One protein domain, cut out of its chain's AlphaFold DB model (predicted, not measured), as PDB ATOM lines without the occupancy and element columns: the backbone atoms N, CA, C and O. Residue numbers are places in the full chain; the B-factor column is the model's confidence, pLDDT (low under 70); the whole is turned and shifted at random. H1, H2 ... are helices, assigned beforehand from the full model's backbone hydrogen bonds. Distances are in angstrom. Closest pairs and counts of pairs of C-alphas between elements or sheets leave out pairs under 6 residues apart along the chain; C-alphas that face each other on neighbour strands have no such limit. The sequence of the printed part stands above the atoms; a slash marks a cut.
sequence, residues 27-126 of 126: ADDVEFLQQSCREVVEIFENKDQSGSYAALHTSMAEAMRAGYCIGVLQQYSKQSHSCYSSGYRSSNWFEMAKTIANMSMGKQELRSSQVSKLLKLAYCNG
ATOM      1  N   ALA A  27     185.611 214.289 211.715       65.31
ATOM      2  CA  ALA A  27     185.706 215.737 211.499       65.31
ATOM      3  C   ALA A  27     186.086 216.553 212.752       65.31
ATOM      4  O   ALA A  27     186.521 217.692 212.604       65.31
ATOM      5  N   ASP A  28     185.936 215.988 213.953       72.62
ATOM      6  CA  ASP A  28     186.240 216.656 215.229       72.62
ATOM      7  C   ASP A  28     187.385 215.974 216.002       72.62
ATOM      8  O   ASP A  28     187.517 216.122 217.213       72.62
ATOM      9  N   ASP A  29     188.230 215.210 215.304       84.94
ATOM     10  CA  ASP A  29     189.402 214.581 215.910       84.94
ATOM     11  C   ASP A  29     190.625 215.511 215.824       84.94
ATOM     12  O   ASP A  29     191.298 215.636 214.795       84.94
ATOM     13  N   VAL A  30     190.900 216.189 216.939       86.31
ATOM     14  CA  VAL A  30     192.033 217.113 217.090       86.31
ATOM     15  C   VAL A  30     193.375 216.389 216.994       86.31
ATOM     16  O   VAL A  30     194.302 216.928 216.383       86.31
ATOM     17  N   GLU A  31     193.491 215.181 217.562       87.69
ATOM     18  CA  GLU A  31     194.725 214.386 217.491       87.69
ATOM     19  C   GLU A  31     195.003 214.012 216.024       87.69
ATOM     20  O   GLU A  31     196.123 214.189 215.533       87.69
ATOM     21  N   PHE A  32     193.967 213.592 215.293       88.50
ATOM     22  CA  PHE A  32     194.075 213.250 213.879       88.50
ATOM     23  C   PHE A  32     194.424 214.450 212.991       88.50
ATOM     24  O   PHE A  32     195.295 214.333 212.123       88.50
ATOM     25  N   LEU A  33     193.791 215.610 213.199       90.75
ATOM     26  CA  LEU A  33     194.117 216.825 212.447       90.75
ATOM     27  C   LEU A  33     195.556 217.275 212.714       90.75
ATOM     28  O   LEU A  33     196.282 217.591 211.769       90.75
ATOM     29  N   GLN A  34     195.991 217.268 213.978       90.81
ATOM     30  CA  GLN A  34     197.359 217.638 214.321       90.81
ATOM     31  C   GLN A  34     198.368 216.689 213.672       90.81
ATOM     32  O   GLN A  34     199.324 217.162 213.053       90.81
ATOM     33  N   GLN A  35     198.148 215.374 213.775       89.75
ATOM     34  CA  GLN A  35     199.006 214.385 213.127       89.75
ATOM     35  C   GLN A  35     199.046 214.618 211.619       89.75
ATOM     36  O   GLN A  35     200.122 214.724 211.050       89.75
ATOM     37  N   SER A  36     197.888 214.790 210.982       91.12
ATOM     38  CA  SER A  36     197.790 215.054 209.543       91.12
ATOM     39  C   SER A  36     198.582 216.292 209.118       91.12
ATOM     40  O   SER A  36     199.223 216.278 208.071       91.12
ATOM     41  N   CYS A  37     198.593 217.353 209.928       92.12
ATOM     42  CA  CYS A  37     199.391 218.543 209.642       92.12
ATOM     43  C   CYS A  37     200.892 218.360 209.912       92.12
ATOM     44  O   CYS A  37     201.690 218.973 209.208       92.12
ATOM     45  N   ARG A  38     201.301 217.490 210.848       90.31
ATOM     46  CA  ARG A  38     202.716 217.088 210.986       90.31
ATOM     47  C   ARG A  38     203.215 216.377 209.728       90.31
ATOM     48  O   ARG A  38     204.285 216.722 209.245       90.31
ATOM     49  N   GLU A  39     202.410 215.477 209.161       87.81
ATOM     50  CA  GLU A  39     202.741 214.772 207.911       87.81
ATOM     51  C   GLU A  39     202.908 215.761 206.745       87.81
ATOM     52  O   GLU A  39     203.857 215.667 205.977       87.81
ATOM     53  N   VAL A  40     202.029 216.769 206.631       89.19
ATOM     54  CA  VAL A  40     202.185 217.849 205.635       89.19
ATOM     55  C   VAL A  40     203.512 218.578 205.822       89.19
ATOM     56  O   VAL A  40     204.228 218.816 204.855       89.19
ATOM     57  N   VAL A  41     203.844 218.965 207.050       88.88
ATOM     58  CA  VAL A  41     205.094 219.682 207.317       88.88
ATOM     59  C   VAL A  41     206.294 218.805 206.960       88.88
ATOM     60  O   VAL A  41     207.171 219.267 206.247       88.88
ATOM     61  N   GLU A  42     206.295 217.524 207.314       85.62
ATOM     62  CA  GLU A  42     207.365 216.592 206.941       85.62
ATOM     63  C   GLU A  42     207.520 216.424 205.417       85.62
ATOM     64  O   GLU A  42     208.637 216.450 204.892       85.62
ATOM     65  N   ILE A  43     206.406 216.321 204.685       80.44
ATOM     66  CA  ILE A  43     206.391 216.182 203.220       80.44
ATOM     67  C   ILE A  43     206.900 217.459 202.530       80.44
ATOM     68  O   ILE A  43     207.634 217.377 201.546       80.44
ATOM     69  N   PHE A  44     206.504 218.642 203.011       78.69
ATOM     70  CA  PHE A  44     206.709 219.910 202.296       78.69
ATOM     71  C   PHE A  44     207.836 220.796 202.863       78.69
ATOM     72  O   PHE A  44     208.327 221.671 202.148       78.69
ATOM     73  N   GLU A  45     208.263 220.604 204.115       77.75
ATOM     74  CA  GLU A  45     209.348 221.370 204.756       77.75
ATOM     75  C   GLU A  45     210.740 220.796 204.459       77.75
ATOM     76  O   GLU A  45     211.724 221.528 204.567       77.75
ATOM     77  N   ASN A  46     210.847 219.534 204.026       65.25
ATOM     78  CA  ASN A  46     212.115 218.921 203.630       65.25
ATOM     79  C   ASN A  46     212.702 219.606 202.376       65.25
ATOM     80  O   ASN A  46     212.476 219.208 201.234       65.25
ATOM     81  N   LYS A  47     213.483 220.669 202.608       52.47
ATOM     82  CA  LYS A  47     214.088 221.549 201.591       52.47
ATOM     83  C   LYS A  47     215.062 220.849 200.634       52.47
ATOM     84  O   LYS A  47     215.330 221.398 199.569       52.47
ATOM     85  N   ASP A  48     215.555 219.660 200.978       50.53
ATOM     86  CA  ASP A  48     216.543 218.917 200.179       50.53
ATOM     87  C   ASP A  48     215.931 218.065 199.057       50.53
ATOM     88  O   ASP A  48     216.622 217.673 198.118       50.53
ATOM     89  N   GLN A  49     214.623 217.815 199.098       50.28
ATOM     90  CA  GLN A  49     213.906 217.113 198.040       50.28
ATOM     91  C   GLN A  49     212.726 217.982 197.647       50.28
ATOM     92  O   GLN A  49     211.643 217.858 198.203       50.28
ATOM     93  N   SER A  50     212.977 218.911 196.715       48.66
ATOM     94  CA  SER A  50     211.984 219.834 196.143       48.66
ATOM     95  C   SER A  50     210.587 219.213 196.155       48.66
ATOM     96  O   SER A  50     210.445 218.105 195.644       48.66
ATOM     97  N   GLY A  51     209.579 219.888 196.729       55.62
ATOM     98  CA  GLY A  51     208.240 219.335 197.026       55.62
ATOM     99  C   GLY A  51     207.501 218.617 195.878       55.62
ATOM    100  O   GLY A  51     206.460 218.011 196.098       55.62
ATOM    101  N   SER A  52     208.059 218.632 194.666       55.56
ATOM    102  CA  SER A  52     207.727 217.763 193.533       55.56
ATOM    103  C   SER A  52     208.078 216.272 193.747       55.56
ATOM    104  O   SER A  52     207.344 215.403 193.286       55.56
ATOM    105  N   TYR A  53     209.166 215.943 194.461       54.25
ATOM    106  CA  TYR A  53     209.594 214.556 194.734       54.25
ATOM    107  C   TYR A  53     208.940 213.950 195.973       54.25
ATOM    108  O   TYR A  53     208.825 212.730 196.062       54.25
ATOM    109  N   ALA A  54     208.452 214.776 196.899       59.53
ATOM    110  CA  ALA A  54     207.746 214.293 198.079       59.53
ATOM    111  C   ALA A  54     206.493 213.487 197.682       59.53
ATOM    112  O   ALA A  54     206.246 212.410 198.217       59.53
ATOM    113  N   ALA A  55     205.784 213.921 196.633       59.50
ATOM    114  CA  ALA A  55     204.651 213.191 196.061       59.50
ATOM    115  C   ALA A  55     205.009 211.794 195.509       59.50
ATOM    116  O   ALA A  55     204.131 210.939 195.425       59.50
ATOM    117  N   LEU A  56     206.275 211.545 195.146       61.31
ATOM    118  CA  LEU A  56     206.737 210.257 194.609       61.31
ATOM    119  C   LEU A  56     207.088 209.242 195.707       61.31
ATOM    120  O   LEU A  56     207.050 208.040 195.453       61.31
ATOM    121  N   HIS A  57     207.412 209.714 196.912       68.19
ATOM    122  CA  HIS A  57     207.802 208.872 198.049       68.19
ATOM    123  C   HIS A  57     206.731 208.776 199.143       68.19
ATOM    124  O   HIS A  57     206.888 208.002 200.083       68.19
ATOM    125  N   THR A  58     205.630 209.516 199.001       74.81
ATOM    126  CA  THR A  58     204.504 209.498 199.939       74.81
ATOM    127  C   THR A  58     203.614 208.281 199.676       74.81
ATOM    128  O   THR A  58     203.144 208.061 198.556       74.81
ATOM    129  N   SER A  59     203.328 207.489 200.708       81.44
ATOM    130  CA  SER A  59     202.347 206.406 200.621       81.44
ATOM    131  C   SER A  59     200.929 206.949 200.413       81.44
ATOM    132  O   SER A  59     200.601 208.081 200.766       81.44
ATOM    133  N   MET A  60     200.024 206.119 199.891       82.38
ATOM    134  CA  MET A  60     198.634 206.533 199.649       82.38
ATOM    135  C   MET A  60     197.950 207.043 200.935       82.38
ATOM    136  O   MET A  60     197.247 208.049 200.914       82.38
ATOM    137  N   ALA A  61     198.223 206.405 202.079       83.31
ATOM    138  CA  ALA A  61     197.678 206.808 203.375       83.31
ATOM    139  C   ALA A  61     198.239 208.153 203.876       83.31
ATOM    140  O   ALA A  61     197.496 208.955 204.442       83.31
ATOM    141  N   GLU A  62     199.528 208.423 203.672       80.62
ATOM    142  CA  GLU A  62     200.145 209.716 204.003       80.62
ATOM    143  C   GLU A  62     199.614 210.829 203.102       80.62
ATOM    144  O   GLU A  62     199.212 211.873 203.606       80.62
ATOM    145  N   ALA A  63     199.489 210.580 201.795       83.19
ATOM    146  CA  ALA A  63     198.935 211.547 200.850       83.19
ATOM    147  C   ALA A  63     197.484 211.908 201.204       83.19
ATOM    148  O   ALA A  63     197.089 213.072 201.142       83.19
ATOM    149  N   MET A  64     196.694 210.920 201.632       87.19
ATOM    150  CA  MET A  64     195.325 211.128 202.100       87.19
ATOM    151  C   MET A  64     195.259 211.977 203.379       87.19
ATOM    152  O   MET A  64     194.458 212.911 203.442       87.19
ATOM    153  N   ARG A  65     196.107 211.699 204.381       87.81
ATOM    154  CA  ARG A  65     196.193 212.506 205.616       87.81
ATOM    155  C   ARG A  65     196.685 213.927 205.328       87.81
ATOM    156  O   ARG A  65     196.098 214.894 205.808       87.81
ATOM    157  N   ALA A  66     197.692 214.067 204.469       88.50
ATOM    158  CA  ALA A  66     198.199 215.361 204.039       88.50
ATOM    159  C   ALA A  66     197.113 216.184 203.327       88.50
ATOM    160  O   ALA A  66     196.873 217.345 203.666       88.50
ATOM    161  N   GLY A  67     196.384 215.552 202.401       89.00
ATOM    162  CA  GLY A  67     195.239 216.153 201.719       89.00
ATOM    163  C   GLY A  67     194.127 216.583 202.678       89.00
ATOM    164  O   GLY A  67     193.552 217.656 202.494       89.00
ATOM    165  N   TYR A  68     193.863 215.802 203.732       91.31
ATOM    166  CA  TYR A  68     192.904 216.170 204.776       91.31
ATOM    167  C   TYR A  68     193.310 217.465 205.498       91.31
ATOM    168  O   TYR A  68     192.509 218.398 205.538       91.31
ATOM    169  N   CYS A  69     194.552 217.578 205.995       92.25
ATOM    170  CA  CYS A  69     195.012 218.813 206.647       92.25
ATOM    171  C   CYS A  69     194.926 220.015 205.687       92.25
ATOM    172  O   CYS A  69     194.319 221.030 206.026       92.25
ATOM    173  N   ILE A  70     195.451 219.888 204.460       92.19
ATOM    174  CA  ILE A  70     195.421 220.974 203.465       92.19
ATOM    175  C   ILE A  70     193.979 221.425 203.197       92.19
ATOM    176  O   ILE A  70     193.688 222.622 203.240       92.19
ATOM    177  N   GLY A  71     193.067 220.478 202.963       91.50
ATOM    178  CA  GLY A  71     191.662 220.763 202.685       91.50
ATOM    179  C   GLY A  71     190.963 221.474 203.841       91.50
ATOM    180  O   GLY A  71     190.303 222.491 203.620       91.50
ATOM    181  N   VAL A  72     191.149 220.995 205.075       92.44
ATOM    182  CA  VAL A  72     190.562 221.611 206.277       92.44
ATOM    183  C   VAL A  72     191.057 223.048 206.454       92.44
ATOM    184  O   VAL A  72     190.246 223.950 206.667       92.44
ATOM    185  N   LEU A  73     192.364 223.293 206.321       92.50
ATOM    186  CA  LEU A  73     192.943 224.628 206.510       92.50
ATOM    187  C   LEU A  73     192.532 225.601 205.407       92.50
ATOM    188  O   LEU A  73     192.170 226.742 205.697       92.50
ATOM    189  N   GLN A  74     192.523 225.156 204.149       92.56
ATOM    190  CA  GLN A  74     192.058 225.977 203.032       92.56
ATOM    191  C   GLN A  74     190.572 226.319 203.159       92.56
ATOM    192  O   GLN A  74     190.183 227.464 202.921       92.56
ATOM    193  N   GLN A  75     189.744 225.348 203.549       91.56
ATOM    194  CA  GLN A  75     188.320 225.571 203.772       91.56
ATOM    195  C   GLN A  75     188.099 226.559 204.922       91.56
ATOM    196  O   GLN A  75     187.358 227.531 204.765       91.56
ATOM    197  N   TYR A  76     188.796 226.363 206.044       90.31
ATOM    198  CA  TYR A  76     188.705 227.253 207.197       90.31
ATOM    199  C   TYR A  76     189.166 228.670 206.854       90.31
ATOM    200  O   TYR A  76     188.451 229.624 207.144       90.31
ATOM    201  N   SER A  77     190.301 228.833 206.172       88.38
ATOM    202  CA  SER A  77     190.797 230.155 205.773       88.38
ATOM    203  C   SER A  77     189.845 230.891 204.826       88.38
ATOM    204  O   SER A  77     189.852 232.121 204.820       88.38
ATOM    205  N   LYS A  78     189.068 230.177 204.002       88.06
ATOM    206  CA  LYS A  78     188.088 230.785 203.088       88.06
ATOM    207  C   LYS A  78     186.793 231.182 203.795       88.06
ATOM    208  O   LYS A  78     186.183 232.173 203.412       88.06
ATOM    209  N   GLN A  79     186.360 230.399 204.782       86.69
ATOM    210  CA  GLN A  79     185.078 230.595 205.466       86.69
ATOM    211  C   GLN A  79     185.187 231.400 206.765       86.69
ATOM    212  O   GLN A  79     184.194 231.943 207.244       86.69
ATOM    213  N   SER A  80     186.369 231.456 207.373       79.88
ATOM    214  CA  SER A  80     186.549 232.096 208.669       79.88
ATOM    215  C   SER A  80     186.589 233.612 208.527       79.88
ATOM    216  O   SER A  80     187.484 234.182 207.910       79.88
ATOM    217  N   HIS A  81     185.636 234.273 209.179       73.88
ATOM    218  CA  HIS A  81     185.666 235.714 209.431       73.88
ATOM    219  C   HIS A  81     186.204 236.035 210.829       73.88
ATOM    220  O   HIS A  81     185.973 237.114 211.372       73.88
ATOM    221  N   SER A  82     186.884 235.086 211.472       72.88
ATOM    222  CA  SER A  82     187.510 235.354 212.761       72.88
ATOM    223  C   SER A  82     188.720 236.286 212.587       72.88
ATOM    224  O   SER A  82     189.295 236.394 211.507       72.88
ATOM    225  N   CYS A  83     189.091 237.014 213.642       75.25
ATOM    226  CA  CYS A  83     190.362 237.750 213.688       75.25
ATOM    227  C   CYS A  83     190.499 238.908 212.679       75.25
ATOM    228  O   CYS A  83     191.591 239.266 212.253       75.25
ATOM    229  N   TYR A  84     189.381 239.568 212.333       67.19
ATOM    230  CA  TYR A  84     189.403 240.892 211.680       67.19
ATOM    231  C   TYR A  84     190.036 241.979 212.545       67.19
ATOM    232  O   TYR A  84     190.693 242.863 212.008       67.19
ATOM    233  N   SER A  85     189.881 241.902 213.866       66.31
ATOM    234  CA  SER A  85     190.394 242.930 214.774       66.31
ATOM    235  C   SER A  85     191.884 242.797 215.099       66.31
ATOM    236  O   SER A  85     192.466 243.770 215.562       66.31
ATOM    237  N   SER A  86     192.511 241.630 214.890       64.88
ATOM    238  CA  SER A  86     193.902 241.390 215.310       64.88
ATOM    239  C   SER A  86     194.952 241.799 214.277       64.88
ATOM    240  O   SER A  86     196.130 241.803 214.613       64.88
ATOM    241  N   GLY A  87     194.573 242.125 213.033       63.81
ATOM    242  CA  GLY A  87     195.502 242.472 211.940       63.81
ATOM    243  C   GLY A  87     196.388 241.312 211.452       63.81
ATOM    244  O   GLY A  87     196.749 241.269 210.280       63.81
ATOM    245  N   TYR A  88     196.661 240.341 212.320       66.94
ATOM    246  CA  TYR A  88     197.402 239.117 212.062       66.94
ATOM    247  C   TYR A  88     196.438 237.967 211.781       66.94
ATOM    248  O   TYR A  88     195.626 237.578 212.627       66.94
ATOM    249  N   ARG A  89     196.499 237.471 210.545       76.12
ATOM    250  CA  ARG A  89     195.743 236.323 210.046       76.12
ATOM    251  C   ARG A  89     196.606 235.559 209.046       76.12
ATOM    252  O   ARG A  89     197.088 236.144 208.078       76.12
ATOM    253  N   SER A  90     196.765 234.259 209.254       78.00
ATOM    254  CA  SER A  90     197.428 233.387 208.291       78.00
ATOM    255  C   SER A  90     196.396 232.821 207.327       78.00
ATOM    256  O   SER A  90     195.616 231.944 207.685       78.00
ATOM    257  N   SER A  91     196.368 233.331 206.095       79.44
ATOM    258  CA  SER A  91     195.627 232.698 204.992       79.44
ATOM    259  C   SER A  91     196.446 231.622 204.275       79.44
ATOM    260  O   SER A  91     195.933 230.901 203.416       79.44
ATOM    261  N   ASN A  92     197.734 231.511 204.612       87.75
ATOM    262  CA  ASN A  92     198.612 230.503 204.058       87.75
ATOM    263  C   ASN A  92     198.410 229.189 204.821       87.75
ATOM    264  O   ASN A  92     198.839 229.040 205.965       87.75
ATOM    265  N   TRP A  93     197.784 228.220 204.154       89.81
ATOM    266  CA  TRP A  93     197.521 226.894 204.713       89.81
ATOM    267  C   TRP A  93     198.791 226.204 205.232       89.81
ATOM    268  O   TRP A  93     198.711 225.452 206.197       89.81
ATOM    269  N   PHE A  94     199.961 226.460 204.638       89.69
ATOM    270  CA  PHE A  94     201.211 225.830 205.060       89.69
ATOM    271  C   PHE A  94     201.741 226.428 206.366       89.69
ATOM    272  O   PHE A  94     202.184 225.700 207.250       89.69
ATOM    273  N   GLU A  95     201.624 227.745 206.538       89.00
ATOM    274  CA  GLU A  95     201.953 228.404 207.807       89.00
ATOM    275  C   GLU A  95     201.001 227.958 208.919       89.00
ATOM    276  O   GLU A  95     201.441 227.607 210.011       89.00
ATOM    277  N   MET A  96     199.700 227.860 208.623       90.88
ATOM    278  CA  MET A  96     198.726 227.290 209.559       90.88
ATOM    279  C   MET A  96     199.075 225.840 209.939       90.88
ATOM    280  O   MET A  96     198.992 225.483 211.115       90.88
ATOM    281  N   ALA A  97     199.491 225.015 208.970       92.19
ATOM    282  CA  ALA A  97     199.901 223.631 209.208       92.19
ATOM    283  C   ALA A  97     201.128 223.552 210.127       92.19
ATOM    284  O   ALA A  97     201.108 222.772 211.079       92.19
ATOM    285  N   LYS A  98     202.144 224.400 209.912       90.56
ATOM    286  CA  LYS A  98     203.315 224.512 210.796       90.56
ATOM    287  C   LYS A  98     202.932 224.914 212.213       90.56
ATOM    288  O   LYS A  98     203.394 224.287 213.165       90.56
ATOM    289  N   THR A  99     202.059 225.907 212.368       90.25
ATOM    290  CA  THR A  99     201.587 226.326 213.692       90.25
ATOM    291  C   THR A  99     200.912 225.161 214.411       90.25
ATOM    292  O   THR A  99     201.277 224.860 215.543       90.25
ATOM    293  N   ILE A 100     199.996 224.443 213.752       90.94
ATOM    294  CA  ILE A 100     199.303 223.278 214.332       90.94
ATOM    295  C   ILE A 100     200.273 222.136 214.665       90.94
ATOM    296  O   ILE A 100     200.205 221.563 215.758       90.94
ATOM    297  N   ALA A 101     201.189 221.813 213.751       90.75
ATOM    298  CA  ALA A 101     202.191 220.771 213.944       90.75
ATOM    299  C   ALA A 101     203.105 221.072 215.143       90.75
ATOM    300  O   ALA A 101     203.465 220.161 215.886       90.75
ATOM    301  N   ASN A 102     203.424 222.342 215.392       87.62
ATOM    302  CA  ASN A 102     204.321 222.755 216.470       87.62
ATOM    303  C   ASN A 102     203.618 223.045 217.806       87.62
ATOM    304  O   ASN A 102     204.297 223.275 218.806       87.62
ATOM    305  N   MET A 103     202.282 223.000 217.877       84.38
ATOM    306  CA  MET A 103     201.566 223.180 219.144       84.38
ATOM    307  C   MET A 103     201.872 222.034 220.121       84.38
ATOM    308  O   MET A 103     201.511 220.876 219.896       84.38
ATOM    309  N   SER A 104     202.491 222.367 221.251       69.00
ATOM    310  CA  SER A 104     202.700 221.466 222.385       69.00
ATOM    311  C   SER A 104     201.458 221.431 223.282       69.00
ATOM    312  O   SER A 104     201.464 221.915 224.409       69.00
ATOM    313  N   MET A 105     200.364 220.862 222.778       65.31
ATOM    314  CA  MET A 105     199.198 220.567 223.614       65.31
ATOM    315  C   MET A 105     199.407 219.223 224.319       65.31
ATOM    316  O   MET A 105     199.792 218.233 223.694       65.31
ATOM    317  N   GLY A 106     199.162 219.164 225.630       61.03
ATOM    318  CA  GLY A 106     199.150 217.887 226.345       61.03
ATOM    319  C   GLY A 106     198.059 216.965 225.781       61.03
ATOM    320  O   GLY A 106     196.994 217.441 225.397       61.03
ATOM    321  N   LYS A 107     198.278 215.639 225.766       59.91
ATOM    322  CA  LYS A 107     197.292 214.652 225.255       59.91
ATOM    323  C   LYS A 107     195.885 214.832 225.842       59.91
ATOM    324  O   LYS A 107     194.893 214.595 225.166       59.91
ATOM    325  N   GLN A 108     195.793 215.272 227.097       57.31
ATOM    326  CA  GLN A 108     194.517 215.526 227.762       57.31
ATOM    327  C   GLN A 108     193.821 216.796 227.251       57.31
ATOM    328  O   GLN A 108     192.603 216.797 227.096       57.31
ATOM    329  N   GLU A 109     194.582 217.843 226.917       64.31
ATOM    330  CA  GLU A 109     194.035 219.065 226.324       64.31
ATOM    331  C   GLU A 109     193.585 218.854 224.878       64.31
ATOM    332  O   GLU A 109     192.542 219.387 224.501       64.31
ATOM    333  N   LEU A 110     194.308 218.039 224.098       65.50
ATOM    334  CA  LEU A 110     193.924 217.669 222.728       65.50
ATOM    335  C   LEU A 110     192.567 216.959 222.698       65.50
ATOM    336  O   LEU A 110     191.708 217.330 221.907       65.50
ATOM    337  N   ARG A 111     192.336 216.013 223.615       63.88
ATOM    338  CA  ARG A 111     191.070 215.261 223.713       63.88
ATOM    339  C   ARG A 111     189.880 216.097 224.159       63.88
ATOM    340  O   ARG A 111     188.749 215.771 223.825       63.88
ATOM    341  N   SER A 112     190.130 217.142 224.945       62.06
ATOM    342  CA  SER A 112     189.088 218.070 225.404       62.06
ATOM    343  C   SER A 112     188.885 219.276 224.483       62.06
ATOM    344  O   SER A 112     187.957 220.058 224.689       62.06
ATOM    345  N   SER A 113     189.774 219.471 223.507       73.00
ATOM    346  CA  SER A 113     189.722 220.604 222.588       73.00
ATOM    347  C   SER A 113     188.866 220.274 221.376       73.00
ATOM    348  O   SER A 113     188.777 219.133 220.951       73.00
ATOM    349  N   GLN A 114     188.253 221.305 220.801       82.31
ATOM    350  CA  GLN A 114     187.540 221.204 219.533       82.31
ATOM    351  C   GLN A 114     188.475 221.568 218.384       82.31
ATOM    352  O   GLN A 114     189.283 222.501 218.511       82.31
ATOM    353  N   VAL A 115     188.296 220.921 217.231       85.56
ATOM    354  CA  VAL A 115     189.042 221.245 216.001       85.56
ATOM    355  C   VAL A 115     188.902 222.731 215.650       85.56
ATOM    356  O   VAL A 115     189.873 223.393 215.290       85.56
ATOM    357  N   SER A 116     187.717 223.307 215.860       85.81
ATOM    358  CA  SER A 116     187.432 224.728 215.623       85.81
ATOM    359  C   SER A 116     188.338 225.685 216.416       85.81
ATOM    360  O   SER A 116     188.741 226.727 215.890       85.81
ATOM    361  N   LYS A 117     188.693 225.339 217.662       86.50
ATOM    362  CA  LYS A 117     189.572 226.142 218.526       86.50
ATOM    363  C   LYS A 117     191.013 226.085 218.030       86.50
ATOM    364  O   LYS A 117     191.664 227.125 217.961       86.50
ATOM    365  N   LEU A 118     191.476 224.895 217.644       87.31
ATOM    366  CA  LEU A 118     192.801 224.688 217.059       87.31
ATOM    367  C   LEU A 118     192.961 225.489 215.758       87.31
ATOM    368  O   LEU A 118     193.923 226.240 215.603       87.31
ATOM    369  N   LEU A 119     191.971 225.394 214.866       89.38
ATOM    370  CA  LEU A 119     191.944 226.121 213.597       89.38
ATOM    371  C   LEU A 119     191.924 227.634 213.800       89.38
ATOM    372  O   LEU A 119     192.652 228.353 213.121       89.38
ATOM    373  N   LYS A 120     191.142 228.121 214.771       88.12
ATOM    374  CA  LYS A 120     191.119 229.544 215.122       88.12
ATOM    375  C   LYS A 120     192.483 230.015 215.620       88.12
ATOM    376  O   LYS A 120     192.959 231.048 215.168       88.12
ATOM    377  N   LEU A 121     193.122 229.270 216.521       86.75
ATOM    378  CA  LEU A 121     194.455 229.616 217.022       86.75
ATOM    379  C   LEU A 121     195.479 229.678 215.884       86.75
ATOM    380  O   LEU A 121     196.206 230.658 215.780       86.75
ATOM    381  N   ALA A 122     195.491 228.678 215.003       87.75
ATOM    382  CA  ALA A 122     196.404 228.635 213.864       87.75
ATOM    383  C   ALA A 122     196.153 229.762 212.849       87.75
ATOM    384  O   ALA A 122     197.095 230.333 212.310       87.75
ATOM    385  N   TYR A 123     194.885 230.099 212.606       87.56
ATOM    386  CA  TYR A 123     194.497 231.163 211.684       87.56
ATOM    387  C   TYR A 123     194.818 232.558 212.229       87.56
ATOM    388  O   TYR A 123     195.224 233.432 211.474       87.56
ATOM    389  N   CYS A 124     194.646 232.781 213.532       84.81
ATOM    390  CA  CYS A 124     194.779 234.100 214.156       84.81
ATOM    391  C   CYS A 124     196.177 234.412 214.697       84.81
ATOM    392  O   CYS A 124     196.424 235.545 215.101       84.81
ATOM    393  N   ASN A 125     197.065 233.418 214.740       74.94
ATOM    394  CA  ASN A 125     198.449 233.540 215.203       74.94
ATOM    395  C   ASN A 125     199.435 233.453 214.023       74.94
ATOM    396  O   ASN A 125     200.464 232.785 214.119       74.94
ATOM    397  N   GLY A 126     199.023 234.021 212.883       58.81
ATOM    398  CA  GLY A 126     199.802 234.088 211.645       58.81
ATOM    399  C   GLY A 126     200.891 235.133 211.675       58.81
ATOM    400  O   GLY A 126     200.753 236.063 212.491       58.81
TER     401      GLY A 126
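Overview. This is residues 27 to 126 of the 126 residues of an uncharacterized protein of Shewanella colwelliana (UniProt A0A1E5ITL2). A compact cluster of crossed helices: H1 crosses the longest helix, H3, H4 begins on H3 and packs on H1, and H6 packs on H4. The short helix H2 lies at one end of the longest axis, the long link of residues 80 to 92 loops out at the other, and the short helix H5 sits beyond the first residues of H1. The printed part has 100 residues with six named helices, H1 to H6 in chain order, and no named strand; the class is all helix. The radius of gyration of the C-alphas is 13.6 A, and the spans are 40 by 30 by 21 A.

Arrangement. H3, residues 60 to 79, touches H1, residues 30 to 45, about perpendicular at 76 degrees, with closest C-alphas Ser 36 and Arg 65 at 4.9 A; H3 touches H1 with residues 62 to 70 alone, and H1 touches H3 with residues 33 to 40 alone. H3 touches H4, residues 93 to 102, with closest C-alphas Leu 73 and Trp 93 at 5.4 A. H1 is the hub, touching five helices. It touches H4 at a steep tilt of 66 degrees, opposite ways, with closest C-alphas Arg 38 and Ala 101 at 4.8 A. H4 touches H6, residues 115 to 124, with closest C-alphas Met 96 and Ala 122 at 5.1 A. H1 touches H2, residues 51 to 57, with residues 43 to 44 alone, and the closest C-alphas, Phe 44 and Gly 51, are 5.5 A apart. H1 touches H5, residues 107 to 112, with residues 30 to 31 alone, and the closest C-alphas, Val 30 and Leu 110, are 6.0 A apart. H2 and H5 are apart. The helix packing is mostly crossed, with 0 of 7 pairs at a shallow tilt. In H1, H3, H4, H5 and H6 every O i to N i+4 pair is within hydrogen-bond range; in H2 1 of 3 is, beside 2 of 4 O i to N i+3 pairs.

Along the chain. H3 measures 28.2 A from first to last C-alpha, from (198.634, 206.533, 199.649) at Met 60. H1 measures 21.7 A and begins with C-alpha 30 at (192.033, 217.113, 217.090). H4 and H6 each measure 14.2 A, H2 10.5 A and H5 8.9 A. H6 ends with C-alpha 124 at (194.779, 234.100, 214.156).

Size, cuts and confidence. The C-alphas of His 57 and Ser 85, the two farthest apart, are 41.7 A apart. The printed part has no cut. The link H3 to H4 is long, with 13 residues; the other four links are tight. Mean pLDDT of the printed part is 78.9, and it is under 70 at residues 27, 46 to 57, 84 to 88, 104 to 112 and 126.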